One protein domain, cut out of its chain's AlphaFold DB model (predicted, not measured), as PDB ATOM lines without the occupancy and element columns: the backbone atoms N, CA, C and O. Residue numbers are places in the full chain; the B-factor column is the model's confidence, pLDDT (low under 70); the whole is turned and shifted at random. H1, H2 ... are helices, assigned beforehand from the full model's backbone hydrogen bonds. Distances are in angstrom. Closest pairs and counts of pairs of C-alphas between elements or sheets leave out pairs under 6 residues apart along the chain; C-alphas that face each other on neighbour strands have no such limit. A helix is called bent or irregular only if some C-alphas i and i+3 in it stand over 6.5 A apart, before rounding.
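What this domain is: This is residues 2 to 60 of the 137 residues of the protein "Hydrolase HD family" of Firmicutes bacterium CAG:137 (UniProt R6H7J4). What would one see first in this model? One longer helix, H3, runs through the middle with a helix on each of two opposite sides: H4 folds back along it as a helical hairpin, and H1 crosses its first half at a slant. The short helix H2 sits by the beginning of H3, at the turn that leads into it. What is it made of, and how large is it? The printed part has 59 residues with four named helices, in the order H1, H2, H3, H4, and no named strand, and its class is all helix. It is compact, with a radius of gyration of the C-alphas of 10.6 A, and the C-alphas span 29 by 21 by 20 A along the three main axes.

How they stand to each other: What does the longest helix touch? H3, residues 29 to 44, touches H4, residues 49 to 56, with 17 pairs of C-alphas within 8 A; the closest C-alphas are those of Thr 35 and Ala 56, 4.6 A apart. The two run opposite ways at a shallow tilt of 24 degrees and form a helical hairpin, with centres 9.7 A apart. How does the first helix stand to it? H1, residues 7 to 16, touches H3, which meets it with residues 29 to 36 alone; the closest C-alphas are those of Leu 13 and Thr 36, 6.3 A apart. Their lines stand at a steep tilt of 45 degrees, and they run the same way. Where is the remaining helix, and which pairs stay apart? H2, residues 23 to 27, is close to H3 but not clearly touching it, with 2 pairs of C-alphas within 8 A, the closest being those of Ser 25 and Thr 31, 6.5 A apart. H1 and H4, H2 and H4, and H1 and H2 are apart. What do the backbone N and O atoms show? In H1, H2 and H4 every O i to N i+4 pair is within hydrogen-bond range, and in H3 9 of 12 are.

Where its parts are: Where does H3 lie, and is it even along its length? It measures 22.2 A from C-alpha 29 at (35.141, -25.148, 1.210) to C-alpha 44 at (33.080, -8.546, 15.769). It has a kink of 26 degrees near residue 38, and it is irregular, but only just: C-alphas 30 and 33 are 6.52 A apart. Where are the other helices? H1 begins at C-alpha 7, at (34.414, -18.963, -1.306), and is 14.3 A long from Pro 7 to Glu 16. H2 is 6.4 A from Pro 23 to Asp 27. H4 is 10.1 A from Glu 49 to Ala 56, and its last C-alpha is at (32.782, -23.732, 15.012).

The domain as a whole: How far does the printed part reach? The two C-alphas farthest apart are those of Asp 27 and Gly 46, at 30.3 A, while those of the first and last printed residues, Thr 2 and Thr 60, are 16.0 A apart. Is there a cut or a long link? The printed part has no cut from residue 2 to residue 60, and no link is long: those from H2 to H3 and from H3 to H4 are tight, with 1 and 4 residues, and that from H1 to H2 is short, with 6. How sure is the model of itself? The mean pLDDT of the printed part is 94.1, and no printed residue is under 70; the mean is 88 in H2 and 98 in H4.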
ATOM      1  N   THR A   2      28.535 -15.662   7.323       90.88
ATOM      2  CA  THR A   2      29.660 -16.186   6.511       90.88
ATOM      3  C   THR A   2      29.265 -17.270   5.500       90.88
ATOM      4  O   THR A   2      29.847 -17.336   4.427       90.88
ATOM      5  N   LYS A   3      28.219 -18.060   5.785       91.25
ATOM      6  CA  LYS A   3      27.652 -19.084   4.876       91.25
ATOM      7  C   LYS A   3      27.226 -18.534   3.511       91.25
ATOM      8  O   LYS A   3      27.274 -19.260   2.526       91.25
ATOM      9  N   ALA A   4      26.804 -17.270   3.466       92.75
ATOM     10  CA  ALA A   4      26.367 -16.595   2.247       92.75
ATOM     11  C   ALA A   4      27.523 -15.907   1.497       92.75
ATOM     12  O   ALA A   4      27.311 -15.386   0.406       92.75
ATOM     13  N   LEU A   5      28.730 -15.879   2.073       92.75
ATOM     14  CA  LEU A   5      29.884 -15.277   1.419       92.75
ATOM     15  C   LEU A   5      30.411 -16.190   0.303       92.75
ATOM     16  O   LEU A   5      30.481 -17.411   0.502       92.75
ATOM     17  N   PRO A   6      30.861 -15.613  -0.825       91.31
ATOM     18  CA  PRO A   6      31.627 -16.330  -1.832       91.31
ATOM     19  C   PRO A   6      32.843 -17.055  -1.228       91.31
ATOM     20  O   PRO A   6      33.420 -16.562  -0.246       91.31
ATOM     21  N   PRO A   7      33.267 -18.199  -1.798       87.62
ATOM     22  CA  PRO A   7      34.414 -18.963  -1.306       87.62
ATOM     23  C   PRO A   7      35.683 -18.120  -1.125       87.62
ATOM     24  O   PRO A   7      36.413 -18.297  -0.152       87.62
ATOM     25  N   GLU A   8      35.925 -17.160  -2.013       90.75
ATOM     26  CA  GLU A   8      37.098 -16.286  -2.003       90.75
ATOM     27  C   GLU A   8      37.138 -15.415  -0.743       90.75
ATOM     28  O   GLU A   8      38.197 -15.250  -0.132       90.75
ATOM     29  N   LEU A   9      35.975 -14.910  -0.313       92.38
ATOM     30  CA  LEU A   9      35.855 -14.124   0.913       92.38
ATOM     31  C   LEU A   9      35.982 -15.002   2.161       92.38
ATOM     32  O   LEU A   9      36.613 -14.587   3.131       92.38
ATOM     33  N   GLN A  10      35.471 -16.238   2.144       92.38
ATOM     34  CA  GLN A  10      35.693 -17.175   3.254       92.38
ATOM     35  C   GLN A  10      37.185 -17.510   3.412       92.38
ATOM     36  O   GLN A  10      37.705 -17.522   4.528       92.38
ATOM     37  N   LEU A  11      37.905 -17.705   2.303       92.06
ATOM     38  CA  LEU A  11      39.356 -17.919   2.310       92.06
ATOM     39  C   LEU A  11      40.126 -16.675   2.777       92.06
ATOM     40  O   LEU A  11      41.145 -16.803   3.456       92.06
ATOM     41  N   GLN A  12      39.650 -15.471   2.447       93.50
ATOM     42  CA  GLN A  12      40.217 -14.232   2.974       93.50
ATOM     43  C   GLN A  12      40.070 -14.148   4.496       93.50
ATOM     44  O   GLN A  12      41.071 -13.898   5.164       93.50
ATOM     45  N   LEU A  13      38.885 -14.441   5.041       94.25
ATOM     46  CA  LEU A  13      38.672 -14.495   6.493       94.25
ATOM     47  C   LEU A  13      39.577 -15.535   7.160       94.25
ATOM     48  O   LEU A  13      40.112 -15.288   8.237       94.25
ATOM     49  N   CYS A  14      39.807 -16.680   6.505       94.69
ATOM     50  CA  CYS A  14      40.753 -17.672   7.011       94.69
ATOM     51  C   CYS A  14      42.168 -17.100   7.142       94.69
ATOM     52  O   CYS A  14      42.816 -17.311   8.163       94.69
ATOM     53  N   ARG A  15      42.641 -16.336   6.149       94.38
ATOM     54  CA  ARG A  15      43.952 -15.671   6.220       94.38
ATOM     55  C   ARG A  15      43.997 -14.599   7.307       94.38
ATOM     56  O   ARG A  15      44.955 -14.563   8.068       94.38
ATOM     57  N   GLU A  16      42.972 -13.757   7.384       94.75
ATOM     58  CA  GLU A  16      42.906 -12.634   8.326       94.75
ATOM     59  C   GLU A  16      42.873 -13.098   9.787       94.75
ATOM     60  O   GLU A  16      43.555 -12.533  10.640       94.75
ATOM     61  N   TYR A  17      42.125 -14.163  10.077       94.25
ATOM     62  CA  TYR A  17      41.984 -14.696  11.432       94.25
ATOM     63  C   TYR A  17      42.973 -15.816  11.768       94.25
ATOM     64  O   TYR A  17      42.907 -16.371  12.864       94.25
ATOM     65  N   GLY A  18      43.896 -16.149  10.859       93.94
ATOM     66  CA  GLY A  18      44.892 -17.202  11.075       93.94
ATOM     67  C   GLY A  18      44.289 -18.607  11.181       93.94
ATOM     68  O   GLY A  18      44.806 -19.444  11.918       93.94
ATOM     69  N   ILE A  19      43.188 -18.871  10.472       93.06
ATOM     70  CA  ILE A  19      42.522 -20.178  10.446       93.06
ATOM     71  C   ILE A  19      43.333 -21.131   9.553       93.06
ATOM     72  O   ILE A  19      43.503 -20.847   8.360       93.06
ATOM     73  N   PRO A  20      43.819 -22.270  10.078       89.81
ATOM     74  CA  PRO A  20      44.536 -23.243   9.268       89.81
ATOM     75  C   PRO A  20      43.594 -23.897   8.252       89.81
ATOM     76  O   PRO A  20      42.511 -24.366   8.592       89.81
ATOM     77  N   LEU A  21      44.029 -23.949   6.992       89.25
ATOM     78  CA  LEU A  21      43.325 -24.648   5.917       89.25
ATOM     79  C   LEU A  21      43.920 -26.041   5.736       89.25
ATOM     80  O   LEU A  21      44.850 -26.230   4.938       89.25
ATOM     81  N   ASP A  22      43.382 -26.996   6.486       87.38
ATOM     82  CA  ASP A  22      43.706 -28.408   6.326       87.38
ATOM     83  C   ASP A  22      43.220 -28.947   4.954       87.38
ATOM     84  O   ASP A  22      42.385 -28.319   4.289       87.38
ATOM     85  N   PRO A  23      43.736 -30.101   4.490       88.81
ATOM     86  CA  PRO A  23      43.356 -30.662   3.193       88.81
ATOM     87  C   PRO A  23      41.854 -30.940   3.037       88.81
ATOM     88  O   PRO A  23      41.307 -30.726   1.960       88.81
ATOM     89  N   PHE A  24      41.164 -31.389   4.091       89.88
ATOM     90  CA  PHE A  24      39.727 -31.659   4.029       89.88
ATOM     91  C   PHE A  24      38.929 -30.370   3.819       89.88
ATOM     92  O   PHE A  24      38.043 -30.339   2.961       89.88
ATOM     93  N   SER A  25      39.272 -29.304   4.545       87.62
ATOM     94  CA  SER A  25      38.631 -27.991   4.423       87.62
ATOM     95  C   SER A  25      38.867 -27.337   3.056       87.62
ATOM     96  O   SER A  25      38.000 -26.621   2.554       87.62
ATOM     97  N   ARG A  26      40.008 -27.615   2.408       86.56
ATOM     98  CA  ARG A  26      40.285 -27.178   1.025       86.56
ATOM     99  C   ARG A  26      39.408 -27.891   0.001       86.56
ATOM    100  O   ARG A  26      38.873 -27.235  -0.887       86.56
ATOM    101  N   ASP A  27      39.234 -29.202   0.153       89.19
ATOM    102  CA  ASP A  27      38.378 -30.011  -0.726       89.19
ATOM    103  C   ASP A  27      36.881 -29.750  -0.476       89.19
ATOM    104  O   ASP A  27      36.038 -29.984  -1.342       89.19
ATOM    105  N   ASN A  28      36.532 -29.262   0.719       89.38
ATOM    106  CA  ASN A  28      35.158 -29.019   1.154       89.38
ATOM    107  C   ASN A  28      34.969 -27.575   1.641       89.38
ATOM    108  O   ASN A  28      34.543 -27.368   2.774       89.38
ATOM    109  N   PRO A  29      35.168 -26.552   0.789       89.12
ATOM    110  CA  PRO A  29      35.141 -25.148   1.210       89.12
ATOM    111  C   PRO A  29      33.799 -24.722   1.821       89.12
ATOM    112  O   PRO A  29      33.731 -23.759   2.576       89.12
ATOM    113  N   LYS A  30      32.719 -25.470   1.551       88.50
ATOM    114  CA  LYS A  30      31.417 -25.266   2.194       88.50
ATOM    115  C   LYS A  30      31.461 -25.433   3.714       88.50
ATOM    116  O   LYS A  30      30.560 -24.912   4.353       88.50
ATOM    117  N   THR A  31      32.435 -26.120   4.310       92.25
ATOM    118  CA  THR A  31      32.535 -26.261   5.777       92.25
ATOM    119  C   THR A  31      33.163 -25.038   6.447       92.25
ATOM    120  O   THR A  31      32.892 -24.788   7.620       92.25
ATOM    121  N   LEU A  32      33.914 -24.218   5.698       94.44
ATOM    122  CA  LEU A  32      34.646 -23.056   6.218       94.44
ATOM    123  C   LEU A  32      33.743 -22.027   6.901       94.44
ATOM    124  O   LEU A  32      34.201 -21.289   7.777       94.44
ATOM    125  N   HIS A  33      32.460 -21.965   6.536       95.62
ATOM    126  CA  HIS A  33      31.530 -21.010   7.130       95.62
ATOM    127  C   HIS A  33      31.327 -21.212   8.634       95.62
ATOM    128  O   HIS A  33      31.044 -20.232   9.322       95.62
ATOM    129  N   ALA A  34      31.494 -22.436   9.144       95.81
ATOM    130  CA  ALA A  34      31.432 -22.705  10.575       95.81
ATOM    131  C   ALA A  34      32.569 -21.995  11.306       95.81
ATOM    132  O   ALA A  34      32.327 -21.103  12.117       95.81
ATOM    133  N   THR A  35      33.814 -22.288  10.931       95.62
ATOM    134  CA  THR A  35      34.992 -21.707  11.582       95.62
ATOM    135  C   THR A  35      35.098 -20.203  11.342       95.62
ATOM    136  O   THR A  35      35.317 -19.440  12.280       95.62
ATOM    137  N   THR A  36      34.889 -19.735  10.108       96.69
ATOM    138  CA  THR A  36      34.897 -18.289   9.815       96.69
ATOM    139  C   THR A  36      33.759 -17.561  10.533       96.69
ATOM    140  O   THR A  36      33.965 -16.461  11.038       96.69
ATOM    141  N   GLY A  37      32.575 -18.176  10.637       97.06
ATOM    142  CA  GLY A  37      31.436 -17.634  11.377       97.06
ATOM    143  C   GLY A  37      31.711 -17.524  12.874       97.06
ATOM    144  O   GLY A  37      31.391 -16.499  13.473       97.06
ATOM    145  N   ALA A  38      32.367 -18.528  13.457       97.44
ATOM    146  CA  ALA A  38      32.776 -18.517  14.857       97.44
ATOM    147  C   ALA A  38      33.773 -17.384  15.144       97.44
ATOM    148  O   ALA A  38      33.605 -16.627  16.099       97.44
ATOM    149  N   TRP A  39      34.776 -17.197  14.279       97.44
ATOM    150  CA  TRP A  39      35.736 -16.099  14.429       97.44
ATOM    151  C   TRP A  39      35.096 -14.723  14.299       97.44
ATOM    152  O   TRP A  39      35.412 -13.834  15.083       97.44
ATOM    153  N   VAL A  40      34.169 -14.558  13.361       97.00
ATOM    154  CA  VAL A  40      33.365 -13.342  13.236       97.00
ATOM    155  C   VAL A  40      32.559 -13.082  14.513       97.00
ATOM    156  O   VAL A  40      32.605 -11.969  15.031       97.00
ATOM    157  N   ALA A  41      31.866 -14.092  15.051       97.38
ATOM    158  CA  ALA A  41      31.115 -13.982  16.306       97.38
ATOM    159  C   ALA A  41      32.011 -13.487  17.453       97.38
ATOM    160  O   ALA A  41      31.690 -12.519  18.139       97.38
ATOM    161  N   LYS A  42      33.198 -14.078  17.590       97.31
ATOM    162  CA  LYS A  42      34.166 -13.714  18.628       97.31
ATOM    163  C   LYS A  42      34.792 -12.332  18.425       97.31
ATOM    164  O   LYS A  42      34.933 -11.577  19.380       97.31
ATOM    165  N   ARG A  43      35.206 -11.990  17.199       96.12
ATOM    166  CA  ARG A  43      35.984 -10.769  16.909       96.12
ATOM    167  C   ARG A  43      35.125  -9.526  16.728       96.12
ATOM    168  O   ARG A  43      35.560  -8.451  17.119       96.12
ATOM    169  N   ILE A  44      33.956  -9.673  16.110       96.19
ATOM    170  CA  ILE A  44      33.080  -8.546  15.769       96.19
ATOM    171  C   ILE A  44      32.010  -8.351  16.841       96.19
ATOM    172  O   ILE A  44      31.761  -7.222  17.249       96.19
ATOM    173  N   PHE A  45      31.400  -9.439  17.314       97.19
ATOM    174  CA  PHE A  45      30.283  -9.374  18.264       97.19
ATOM    175  C   PHE A  45      30.708  -9.588  19.724       97.19
ATOM    176  O   PHE A  45      29.904  -9.381  20.625       97.19
ATOM    177  N   GLY A  46      31.974  -9.945  19.975       97.50
ATOM    178  CA  GLY A  46      32.496 -10.128  21.332       97.50
ATOM    179  C   GLY A  46      31.957 -11.373  22.037       97.50
ATOM    180  O   GLY A  46      31.953 -11.424  23.267       97.50
ATOM    181  N   GLU A  47      31.494 -12.365  21.275       98.19
ATOM    182  CA  GLU A  47      30.917 -13.588  21.828       98.19
ATOM    183  C   GLU A  47      31.941 -14.434  22.595       98.19
ATOM    184  O   GLU A  47      33.142 -14.448  22.299       98.19
ATOM    185  N   ASN A  48      31.443 -15.169  23.590       98.06
ATOM    186  CA  ASN A  48      32.272 -15.989  24.469       98.06
ATOM    187  C   ASN A  48      32.727 -17.310  23.815       98.06
ATOM    188  O   ASN A  48      32.294 -17.693  22.727       98.06
ATOM    189  N   GLU A  49      33.603 -18.037  24.511       97.81
ATOM    190  CA  GLU A  49      34.185 -19.280  23.998       97.81
ATOM    191  C   GLU A  49      33.150 -20.395  23.791       97.81
ATOM    192  O   GLU A  49      33.252 -21.148  22.829       97.81
ATOM    193  N   ALA A  50      32.118 -20.488  24.635       97.75
ATOM    194  CA  ALA A  50      31.079 -21.503  24.469       97.75
ATOM    195  C   ALA A  50      30.289 -21.286  23.166       97.75
ATOM    196  O   ALA A  50      30.052 -22.239  22.423       97.75
ATOM    197  N   VAL A  51      29.947 -20.031  22.855       98.31
ATOM    198  CA  VAL A  51      29.294 -19.649  21.594       98.31
ATOM    199  C   VAL A  51      30.230 -19.881  20.408       98.31
ATOM    200  O   VAL A  51      29.808 -20.447  19.398       98.31
ATOM    201  N   PHE A  52      31.510 -19.516  20.537       98.19
ATOM    202  CA  PHE A  52      32.517 -19.780  19.510       98.19
ATOM    203  C   PHE A  52      32.578 -21.271  19.156       98.19
ATOM    204  O   PHE A  52      32.458 -21.619  17.983       98.19
ATOM    205  N   GLN A  53      32.707 -22.151  20.152       98.25
ATOM    206  CA  GLN A  53      32.814 -23.596  19.933       98.25
ATOM    207  C   GLN A  53      31.536 -24.179  19.320       98.25
ATOM    208  O   GLN A  53      31.617 -24.984  18.395       98.25
ATOM    209  N   ALA A  54      30.359 -23.724  19.764       98.50
ATOM    210  CA  ALA A  54      29.078 -24.140  19.195       98.50
ATOM    211  C   ALA A  54      28.943 -23.784  17.710       98.50
ATOM    212  O   ALA A  54      28.518 -24.620  16.914       98.50
ATOM    213  N   ILE A  55      29.361 -22.578  17.314       98.25
ATOM    214  CA  ILE A  55      29.369 -22.176  15.904       98.25
ATOM    215  C   ILE A  55      30.476 -22.912  15.139       98.25
ATOM    216  O   ILE A  55      30.253 -23.330  14.007       98.25
ATOM    217  N   ALA A  56      31.663 -23.104  15.713       97.25
ATOM    218  CA  ALA A  56      32.782 -23.732  15.012       97.25
ATOM    219  C   ALA A  56      32.494 -25.197  14.647       97.25
ATOM    220  O   ALA A  56      32.884 -25.638  13.569       97.25
ATOM    221  N   SER A  57      31.767 -25.926  15.500       97.62
ATOM    222  CA  SER A  57      31.469 -27.348  15.297       97.62
ATOM    223  C   SER A  57      30.105 -27.632  14.653       97.62
ATOM    224  O   SER A  57      29.767 -28.796  14.473       97.62
ATOM    225  N   HIS A  58      29.290 -26.630  14.302       97.81
ATOM    226  CA  HIS A  58      27.893 -26.887  13.900       97.81
ATOM    227  C   HIS A  58      27.726 -27.649  12.574       97.81
ATOM    228  O   HIS A  58      26.669 -28.218  12.334       97.81
ATOM    229  N   THR A  59      28.737 -27.664  11.699       95.88
ATOM    230  CA  THR A  59      28.648 -28.349  10.396       95.88
ATOM    231  C   THR A  59      29.080 -29.806  10.457       95.88
ATOM    232  O   THR A  59      28.537 -30.637   9.732       95.88
ATOM    233  N   THR A  60      30.072 -30.121  11.285       96.62
ATOM    234  CA  THR A  60      30.713 -31.441  11.334       96.62
ATOM    235  C   THR A  60      30.488 -32.165  12.654       96.62
ATOM    236  O   THR A  60      30.707 -33.373  12.713       96.62
TER     237      THR A  60